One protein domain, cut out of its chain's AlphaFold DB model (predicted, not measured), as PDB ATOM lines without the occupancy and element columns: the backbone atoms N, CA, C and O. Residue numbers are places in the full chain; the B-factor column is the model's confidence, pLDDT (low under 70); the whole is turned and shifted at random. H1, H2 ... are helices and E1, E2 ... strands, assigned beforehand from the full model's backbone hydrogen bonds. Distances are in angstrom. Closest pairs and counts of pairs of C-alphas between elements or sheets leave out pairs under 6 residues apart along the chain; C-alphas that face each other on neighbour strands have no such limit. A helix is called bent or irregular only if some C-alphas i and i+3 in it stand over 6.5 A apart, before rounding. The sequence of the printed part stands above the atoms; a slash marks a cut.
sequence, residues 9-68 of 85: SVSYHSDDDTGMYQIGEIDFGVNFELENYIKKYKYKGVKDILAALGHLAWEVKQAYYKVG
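AT A GLANCE: This is residues 9 to 68 of the 85 residues of an uncharacterized protein of Candidatus Lokiarchaeota archaeon (UniProt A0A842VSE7). This is a flat, open V: the strand hairpin E1 and E2 leads into the short helix arm H1a as one limb, and the long arm H1b folds back as the other. The printed part has 60 residues with two strands, an antiparallel pair, then one helix, and is mostly helix. It is only just extended, close to loose: radius of gyration of the C-alphas 15.9 A, spans 46 by 27 by 9 A.

IN THESE COORDINATES: Find C-alpha 9 at (117.853, 150.396, 184.091); E1, residues 9 to 12, runs 10.1 A. E2, residues 26 to 30, runs 13.4 A. H1, residues 32 to 67, was assigned as one helix by its hydrogen bonds but is bent: C-alphas 40 and 43 are 9.5 A apart. H1a, residues 32 to 40, runs 12.3 A; H1b, residues 43 to 67, runs 36.4 A to C-alpha 67 at (129.191, 170.218, 192.693).

HOW THE PARTS SIT: In the hairpin E1 and E2, find N 27 and O 11 within hydrogen-bond range, 3.2 A. H1a and H1b touch only at the corner, H1b with residues 44 to 46 alone; the closest C-alphas, of Ile 38 and Gly 45, are 5.2 A apart. They run opposite ways at a steep tilt of 49 degrees. H1b is apart from E1 and E2. In both arms every O i to N i+4 pair is within hydrogen-bond range.

THE WHOLE: The printed part has no cut; E1 to E2 is a long link of 13 residues. Residues 9 to 29 and 68 have pLDDT under 70.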
ATOM      1  N   SER A   9     117.161 149.685 185.164       67.38
ATOM      2  CA  SER A   9     117.853 150.396 184.091       67.38
ATOM      3  C   SER A   9     117.561 151.887 184.197       67.38
ATOM      4  O   SER A   9     116.408 152.267 184.409       67.38
ATOM      5  N   VAL A  10     118.605 152.701 184.039       66.44
ATOM      6  CA  VAL A  10     118.505 154.155 183.896       66.44
ATOM      7  C   VAL A  10     119.109 154.515 182.547       66.44
ATOM      8  O   VAL A  10     120.280 154.223 182.304       66.44
ATOM      9  N   SER A  11     118.313 155.128 181.680       64.31
ATOM     10  CA  SER A  11     118.766 155.699 180.411       64.31
ATOM     11  C   SER A  11     118.501 157.196 180.413       64.31
ATOM     12  O   SER A  11     117.471 157.641 180.913       64.31
ATOM     13  N   TYR A  12     119.445 157.964 179.873       61.28
ATOM     14  CA  TYR A  12     119.278 159.394 179.654       61.28
ATOM     15  C   TYR A  12     119.567 159.713 178.193       61.28
ATOM     16  O   TYR A  12     120.443 159.101 177.577       61.28
ATOM     17  N   HIS A  13     118.819 160.667 177.651       59.81
ATOM     18  CA  HIS A  13     119.066 161.232 176.334       59.81
ATOM     19  C   HIS A  13     119.633 162.644 176.513       59.81
ATOM     20  O   HIS A  13     119.028 163.470 177.203       59.81
ATOM     21  N   SER A  14     120.803 162.901 175.930       59.50
ATOM     22  CA  SER A  14     121.418 164.228 175.864       59.50
ATOM     23  C   SER A  14     121.559 164.634 174.404       59.50
ATOM     24  O   SER A  14     122.067 163.860 173.594       59.50
ATOM     25  N   ASP A  15     121.079 165.828 174.074       61.62
ATOM     26  CA  ASP A  15     121.273 166.440 172.766       61.62
ATOM     27  C   ASP A  15     122.354 167.518 172.894       61.62
ATOM     28  O   ASP A  15     122.114 168.604 173.424       61.62
ATOM     29  N   ASP A  16     123.567 167.182 172.457       61.25
ATOM     30  CA  ASP A  16     124.714 168.091 172.509       61.25
ATOM     31  C   ASP A  16     124.686 169.125 171.364       61.25
ATOM     32  O   ASP A  16     125.372 170.147 171.444       61.25
ATOM     33  N   ASP A  17     123.876 168.907 170.319       60.75
ATOM     34  CA  ASP A  17     123.888 169.718 169.095       60.75
ATOM     35  C   ASP A  17     123.049 171.002 169.218       60.75
ATOM     36  O   ASP A  17     123.273 171.973 168.489       60.75
ATOM     37  N   THR A  18     122.102 171.061 170.161       57.56
ATOM     38  CA  THR A  18     121.204 172.218 170.344       57.56
ATOM     39  C   THR A  18     121.657 173.210 171.420       57.56
ATOM     40  O   THR A  18     121.015 174.244 171.612       57.56
ATOM     41  N   GLY A  19     122.765 172.944 172.126       47.59
ATOM     42  CA  GLY A  19     123.256 173.796 173.224       47.59
ATOM     43  C   GLY A  19     122.348 173.808 174.465       47.59
ATOM     44  O   GLY A  19     122.588 174.559 175.413       47.59
ATOM     45  N   MET A  20     121.310 172.970 174.473       45.12
ATOM     46  CA  MET A  20     120.429 172.731 175.605       45.12
ATOM     47  C   MET A  20     120.961 171.525 176.379       45.12
ATOM     48  O   MET A  20     120.655 170.387 176.048       45.12
ATOM     49  N   TYR A  21     121.713 171.761 177.459       48.75
ATOM     50  CA  TYR A  21     122.105 170.721 178.429       48.75
ATOM     51  C   TYR A  21     120.910 170.249 179.276       48.75
ATOM     52  O   TYR A  21     120.962 170.223 180.506       48.75
ATOM     53  N   GLN A  22     119.787 169.942 178.637       45.81
ATOM     54  CA  GLN A  22     118.630 169.368 179.294       45.81
ATOM     55  C   GLN A  22     118.709 167.860 179.114       45.81
ATOM     56  O   GLN A  22     118.729 167.354 177.995       45.81
ATOM     57  N   ILE A  23     118.760 167.138 180.233       55.19
ATOM     58  CA  ILE A  23     118.438 165.715 180.224       55.19
ATOM     59  C   ILE A  23     116.983 165.637 179.759       55.19
ATOM     60  O   ILE A  23     116.087 166.038 180.500       55.19
ATOM     61  N   GLY A  24     116.774 165.216 178.509       47.66
ATOM     62  CA  GLY A  24     115.458 165.258 177.868       47.66
ATOM     63  C   GLY A  24     114.451 164.342 178.560       47.66
ATOM     64  O   GLY A  24     113.275 164.678 178.639       47.66
ATOM     65  N   GLU A  25     114.929 163.226 179.117       48.84
ATOM     66  CA  GLU A  25     114.137 162.286 179.906       48.84
ATOM     67  C   GLU A  25     115.073 161.358 180.698       48.84
ATOM     68  O   GLU A  25     116.149 160.993 180.211       48.84
ATOM     69  N   ILE A  26     114.690 160.999 181.928       59.66
ATOM     70  CA  ILE A  26     115.314 159.898 182.673       59.66
ATOM     71  C   ILE A  26     114.282 158.782 182.759       59.66
ATOM     72  O   ILE A  26     113.327 158.873 183.532       59.66
ATOM     73  N   ASP A  27     114.505 157.719 181.993       56.34
ATOM     74  CA  ASP A  27     113.631 156.552 181.992       56.34
ATOM     75  C   ASP A  27     114.058 155.546 183.057       56.34
ATOM     76  O   ASP A  27     115.212 155.104 183.104       56.34
ATOM     77  N   PHE A  28     113.097 155.138 183.888       66.12
ATOM     78  CA  PHE A  28     113.276 154.090 184.886       66.12
ATOM     79  C   PHE A  28     112.458 152.855 184.517       66.12
ATOM     80  O   PHE A  28     111.229 152.889 184.467       66.12
ATOM     81  N   GLY A  29     113.153 151.736 184.310       69.12
ATOM     82  CA  GLY A  29     112.539 150.448 184.000       69.12
ATOM     83  C   GLY A  29     112.661 149.454 185.150       69.12
ATOM     84  O   GLY A  29     113.755 149.231 185.677       69.12
ATOM     85  N   VAL A  30     111.551 148.802 185.507       73.50
ATOM     86  CA  VAL A  30     111.570 147.594 186.341       73.50
ATOM     87  C   VAL A  30     111.771 146.383 185.436       73.50
ATOM     88  O   VAL A  30     110.924 146.079 184.600       73.50
ATOM     89  N   ASN A  31     112.885 145.674 185.608       78.88
ATOM     90  CA  ASN A  31     113.165 144.471 184.828       78.88
ATOM     91  C   ASN A  31     112.422 143.243 185.401       78.88
ATOM     92  O   ASN A  31     112.205 143.131 186.609       78.88
ATOM     93  N   PHE A  32     112.127 142.254 184.553       79.25
ATOM     94  CA  PHE A  32     111.601 140.933 184.929       79.25
ATOM     95  C   PHE A  32     112.448 140.231 186.012       79.25
ATOM     96  O   PHE A  32     111.940 139.469 186.838       79.25
ATOM     97  N   GLU A  33     113.751 140.512 186.056       80.56
ATOM     98  CA  GLU A  33     114.657 140.059 187.119       80.56
ATOM     99  C   GLU A  33     114.245 140.583 188.512       80.56
ATOM    100  O   GLU A  33     114.290 139.821 189.482       80.56
ATOM    101  N   LEU A  34     113.780 141.837 188.618       84.00
ATOM    102  CA  LEU A  34     113.284 142.432 189.868       84.00
ATOM    103  C   LEU A  34     112.004 141.739 190.333       84.00
ATOM    104  O   LEU A  34     111.876 141.399 191.509       84.00
ATOM    105  N   GLU A  35     111.084 141.462 189.409       85.19
ATOM    106  CA  GLU A  35     109.872 140.716 189.737       85.19
ATOM    107  C   GLU A  35     110.195 139.325 190.279       85.19
ATOM    108  O   GLU A  35     109.620 138.896 191.278       85.19
ATOM    109  N   ASN A  36     111.129 138.613 189.647       86.69
ATOM    110  CA  ASN A  36     111.556 137.294 190.107       86.69
ATOM    111  C   ASN A  36     112.252 137.361 191.464       86.69
ATOM    112  O   ASN A  36     112.042 136.490 192.314       86.69
ATOM    113  N   TYR A  37     113.041 138.408 191.699       86.12
ATOM    114  CA  TYR A  37     113.664 138.662 192.988       86.12
ATOM    115  C   TYR A  37     112.610 138.877 194.085       86.12
ATOM    116  O   TYR A  37     112.645 138.199 195.113       86.12
ATOM    117  N   ILE A  38     111.609 139.729 193.848       90.38
ATOM    118  CA  ILE A  38     110.498 139.959 194.785       90.38
ATOM    119  C   ILE A  38     109.660 138.687 194.961       90.38
ATOM    120  O   ILE A  38     109.298 138.333 196.082       90.38
ATOM    121  N   LYS A  39     109.391 137.927 193.894       91.12
ATOM    122  CA  LYS A  39     108.670 136.646 193.984       91.12
ATOM    123  C   LYS A  39     109.408 135.647 194.877       91.12
ATOM    124  O   LYS A  39     108.743 134.956 195.657       91.12
ATOM    125  N   LYS A  40     110.743 135.601 194.796       94.06
ATOM    126  CA  LYS A  40     111.616 134.704 195.569       94.06
ATOM    127  C   LYS A  40     111.791 135.138 197.026       94.06
ATOM    128  O   LYS A  40     111.687 134.302 197.917       94.06
ATOM    129  N   TYR A  41     112.043 136.423 197.273       93.31
ATOM    130  CA  TYR A  41     112.392 136.952 198.602       93.31
ATOM    131  C   TYR A  41     111.242 137.691 199.303       93.31
ATOM    132  O   TYR A  41     111.393 138.146 200.437       93.31
ATOM    133  N   LYS A  42     110.075 137.786 198.657       93.62
ATOM    134  CA  LYS A  42     108.845 138.406 199.168       93.62
ATOM    135  C   LYS A  42     109.102 139.826 199.683       93.62
ATOM    136  O   LYS A  42     109.899 140.574 199.119       93.62
ATOM    137  N   TYR A  43     108.429 140.195 200.768       92.44
ATOM    138  CA  TYR A  43     108.537 141.515 201.376       92.44
ATOM    139  C   TYR A  43     109.959 141.860 201.840       92.44
ATOM    140  O   TYR A  43     110.346 143.026 201.807       92.44
ATOM    141  N   LYS A  44     110.776 140.861 202.208       93.88
ATOM    142  CA  LYS A  44     112.196 141.095 202.499       93.88
ATOM    143  C   LYS A  44     112.925 141.624 201.261       93.88
ATOM    144  O   LYS A  44     113.639 142.609 201.371       93.88
ATOM    145  N   GLY A  45     112.696 141.021 200.094       89.19
ATOM    146  CA  GLY A  45     113.285 141.493 198.840       89.19
ATOM    147  C   GLY A  45     112.906 142.942 198.531       89.19
ATOM    148  O   GLY A  45     113.773 143.735 198.186       89.19
ATOM    149  N   VAL A  46     111.636 143.307 198.745       89.44
ATOM    150  CA  VAL A  46     111.163 144.697 198.611       89.44
ATOM    151  C   VAL A  46     111.924 145.635 199.551       89.44
ATOM    152  O   VAL A  46     112.426 146.662 199.106       89.44
ATOM    153  N   LYS A  47     112.057 145.275 200.833       94.25
ATOM    154  CA  LYS A  47     112.819 146.066 201.812       94.25
ATOM    155  C   LYS A  47     114.280 146.251 201.409       94.25
ATOM    156  O   LYS A  47     114.786 147.363 201.511       94.25
ATOM    157  N   ASP A  48     114.928 145.187 200.946       89.38
ATOM    158  CA  ASP A  48     116.334 145.220 200.534       89.38
ATOM    159  C   ASP A  48     116.530 146.175 199.336       89.38
ATOM    160  O   ASP A  48     117.438 147.005 199.344       89.38
ATOM    161  N   ILE A  49     115.631 146.121 198.343       88.19
ATOM    162  CA  ILE A  49     115.648 147.015 197.171       88.19
ATOM    163  C   ILE A  49     115.410 148.473 197.587       88.19
ATOM    164  O   ILE A  49     116.154 149.360 197.174       88.19
ATOM    165  N   LEU A  50     114.395 148.732 198.417       90.12
ATOM    166  CA  LEU A  50     114.073 150.088 198.866       90.12
ATOM    167  C   LEU A  50     115.193 150.700 199.712       90.12
ATOM    168  O   LEU A  50     115.480 151.885 199.569       90.12
ATOM    169  N   ALA A  51     115.855 149.907 200.557       89.19
ATOM    170  CA  ALA A  51     117.007 150.371 201.322       89.19
ATOM    171  C   ALA A  51     118.167 150.784 200.400       89.19
ATOM    172  O   ALA A  51     118.756 151.847 200.596       89.19
ATOM    173  N   ALA A  52     118.457 149.987 199.365       87.06
ATOM    174  CA  ALA A  52     119.488 150.311 198.381       87.06
ATOM    175  C   ALA A  52     119.150 151.583 197.583       87.06
ATOM    176  O   ALA A  52     120.013 152.437 197.392       87.06
ATOM    177  N   LEU A  53     117.889 151.744 197.173       86.69
ATOM    178  CA  LEU A  53     117.423 152.953 196.488       86.69
ATOM    179  C   LEU A  53     117.493 154.193 197.384       86.69
ATOM    180  O   LEU A  53     117.921 155.251 196.929       86.69
ATOM    181  N   GLY A  54     117.133 154.065 198.663       88.75
ATOM    182  CA  GLY A  54     117.263 155.149 199.637       88.75
ATOM    183  C   GLY A  54     118.715 155.586 199.837       88.75
ATOM    184  O   GLY A  54     118.997 156.784 199.882       88.75
ATOM    185  N   HIS A  55     119.647 154.631 199.895       88.19
ATOM    186  CA  HIS A  55     121.078 154.930 199.950       88.19
ATOM    187  C   HIS A  55     121.551 155.671 198.694       88.19
ATOM    188  O   HIS A  55     122.189 156.715 198.806       88.19
ATOM    189  N   LEU A  56     121.179 155.182 197.507       85.25
ATOM    190  CA  LEU A  56     121.535 155.821 196.240       85.25
ATOM    191  C   LEU A  56     120.994 157.256 196.150       85.25
ATOM    192  O   LEU A  56     121.718 158.165 195.754       85.25
ATOM    193  N   ALA A  57     119.745 157.486 196.565       85.38
ATOM    194  CA  ALA A  57     119.153 158.823 196.599       85.38
ATOM    195  C   ALA A  57     119.943 159.778 197.510       85.38
ATOM    196  O   ALA A  57     120.171 160.939 197.162       85.38
ATOM    197  N   TRP A  58     120.403 159.287 198.665       89.56
ATOM    198  CA  TRP A  58     121.273 160.059 199.547       89.56
ATOM    199  C   TRP A  58     122.623 160.372 198.887       89.56
ATOM    200  O   TRP A  58     123.053 161.524 198.929       89.56
ATOM    201  N   GLU A  59     123.266 159.403 198.233       87.44
ATOM    202  CA  GLU A  59     124.542 159.616 197.534       87.44
ATOM    203  C   GLU A  59     124.425 160.642 196.403       87.44
ATOM    204  O   GLU A  59     125.278 161.524 196.289       87.44
ATOM    205  N   VAL A  60     123.347 160.587 195.615       84.50
ATOM    206  CA  VAL A  60     123.055 161.578 194.565       84.50
ATOM    207  C   VAL A  60     122.923 162.978 195.168       84.50
ATOM    208  O   VAL A  60     123.530 163.929 194.675       84.50
ATOM    209  N   LYS A  61     122.205 163.110 196.288       84.06
ATOM    210  CA  LYS A  61     122.072 164.385 197.005       84.06
ATOM    211  C   LYS A  61     123.422 164.904 197.519       84.06
ATOM    212  O   LYS A  61     123.699 166.096 197.426       84.06
ATOM    213  N   GLN A  62     124.286 164.025 198.029       84.06
ATOM    214  CA  GLN A  62     125.644 164.406 198.434       84.06
ATOM    215  C   GLN A  62     126.505 164.837 197.240       84.06
ATOM    216  O   GLN A  62     127.276 165.788 197.358       84.06
ATOM    217  N   ALA A  63     126.386 164.159 196.096       82.94
ATOM    218  CA  ALA A  63     127.087 164.538 194.874       82.94
ATOM    219  C   ALA A  63     126.676 165.943 194.409       82.94
ATOM    220  O   ALA A  63     127.550 166.754 194.121       82.94
ATOM    221  N   TYR A  64     125.381 166.272 194.448       79.12
ATOM    222  CA  TYR A  64     124.884 167.624 194.170       79.12
ATOM    223  C   TYR A  64     125.550 168.688 195.059       79.12
ATOM    224  O   TYR A  64     126.093 169.667 194.549       79.12
ATOM    225  N   TYR A  65     125.614 168.462 196.377       80.50
ATOM    226  CA  TYR A  65     126.270 169.404 197.294       80.50
ATOM    227  C   TYR A  65     127.769 169.576 197.027       80.50
ATOM    228  O   TYR A  65     128.307 170.659 197.247       80.50
ATOM    229  N   LYS A  66     128.450 168.541 196.525       80.06
ATOM    230  CA  LYS A  66     129.867 168.626 196.140       80.06
ATOM    231  C   LYS A  66     130.091 169.442 194.869       80.06
ATOM    232  O   LYS A  66     131.140 170.064 194.743       80.06
ATOM    233  N   VAL A  67     129.130 169.439 193.944       81.44
ATOM    234  CA  VAL A  67     129.191 170.218 192.693       81.44
ATOM    235  C   VAL A  67     128.898 171.709 192.941       81.44
ATOM    236  O   VAL A  67     129.166 172.541 192.081       81.44
ATOM    237  N   GLY A  68     128.456 172.079 194.148       60.28
ATOM    238  CA  GLY A  68     128.455 173.470 194.610       60.28
ATOM    239  C   GLY A  68     127.259 174.305 194.158       60.28
ATOM    240  O   GLY A  68     127.321 175.529 194.253       60.28
TER     241      GLY A  68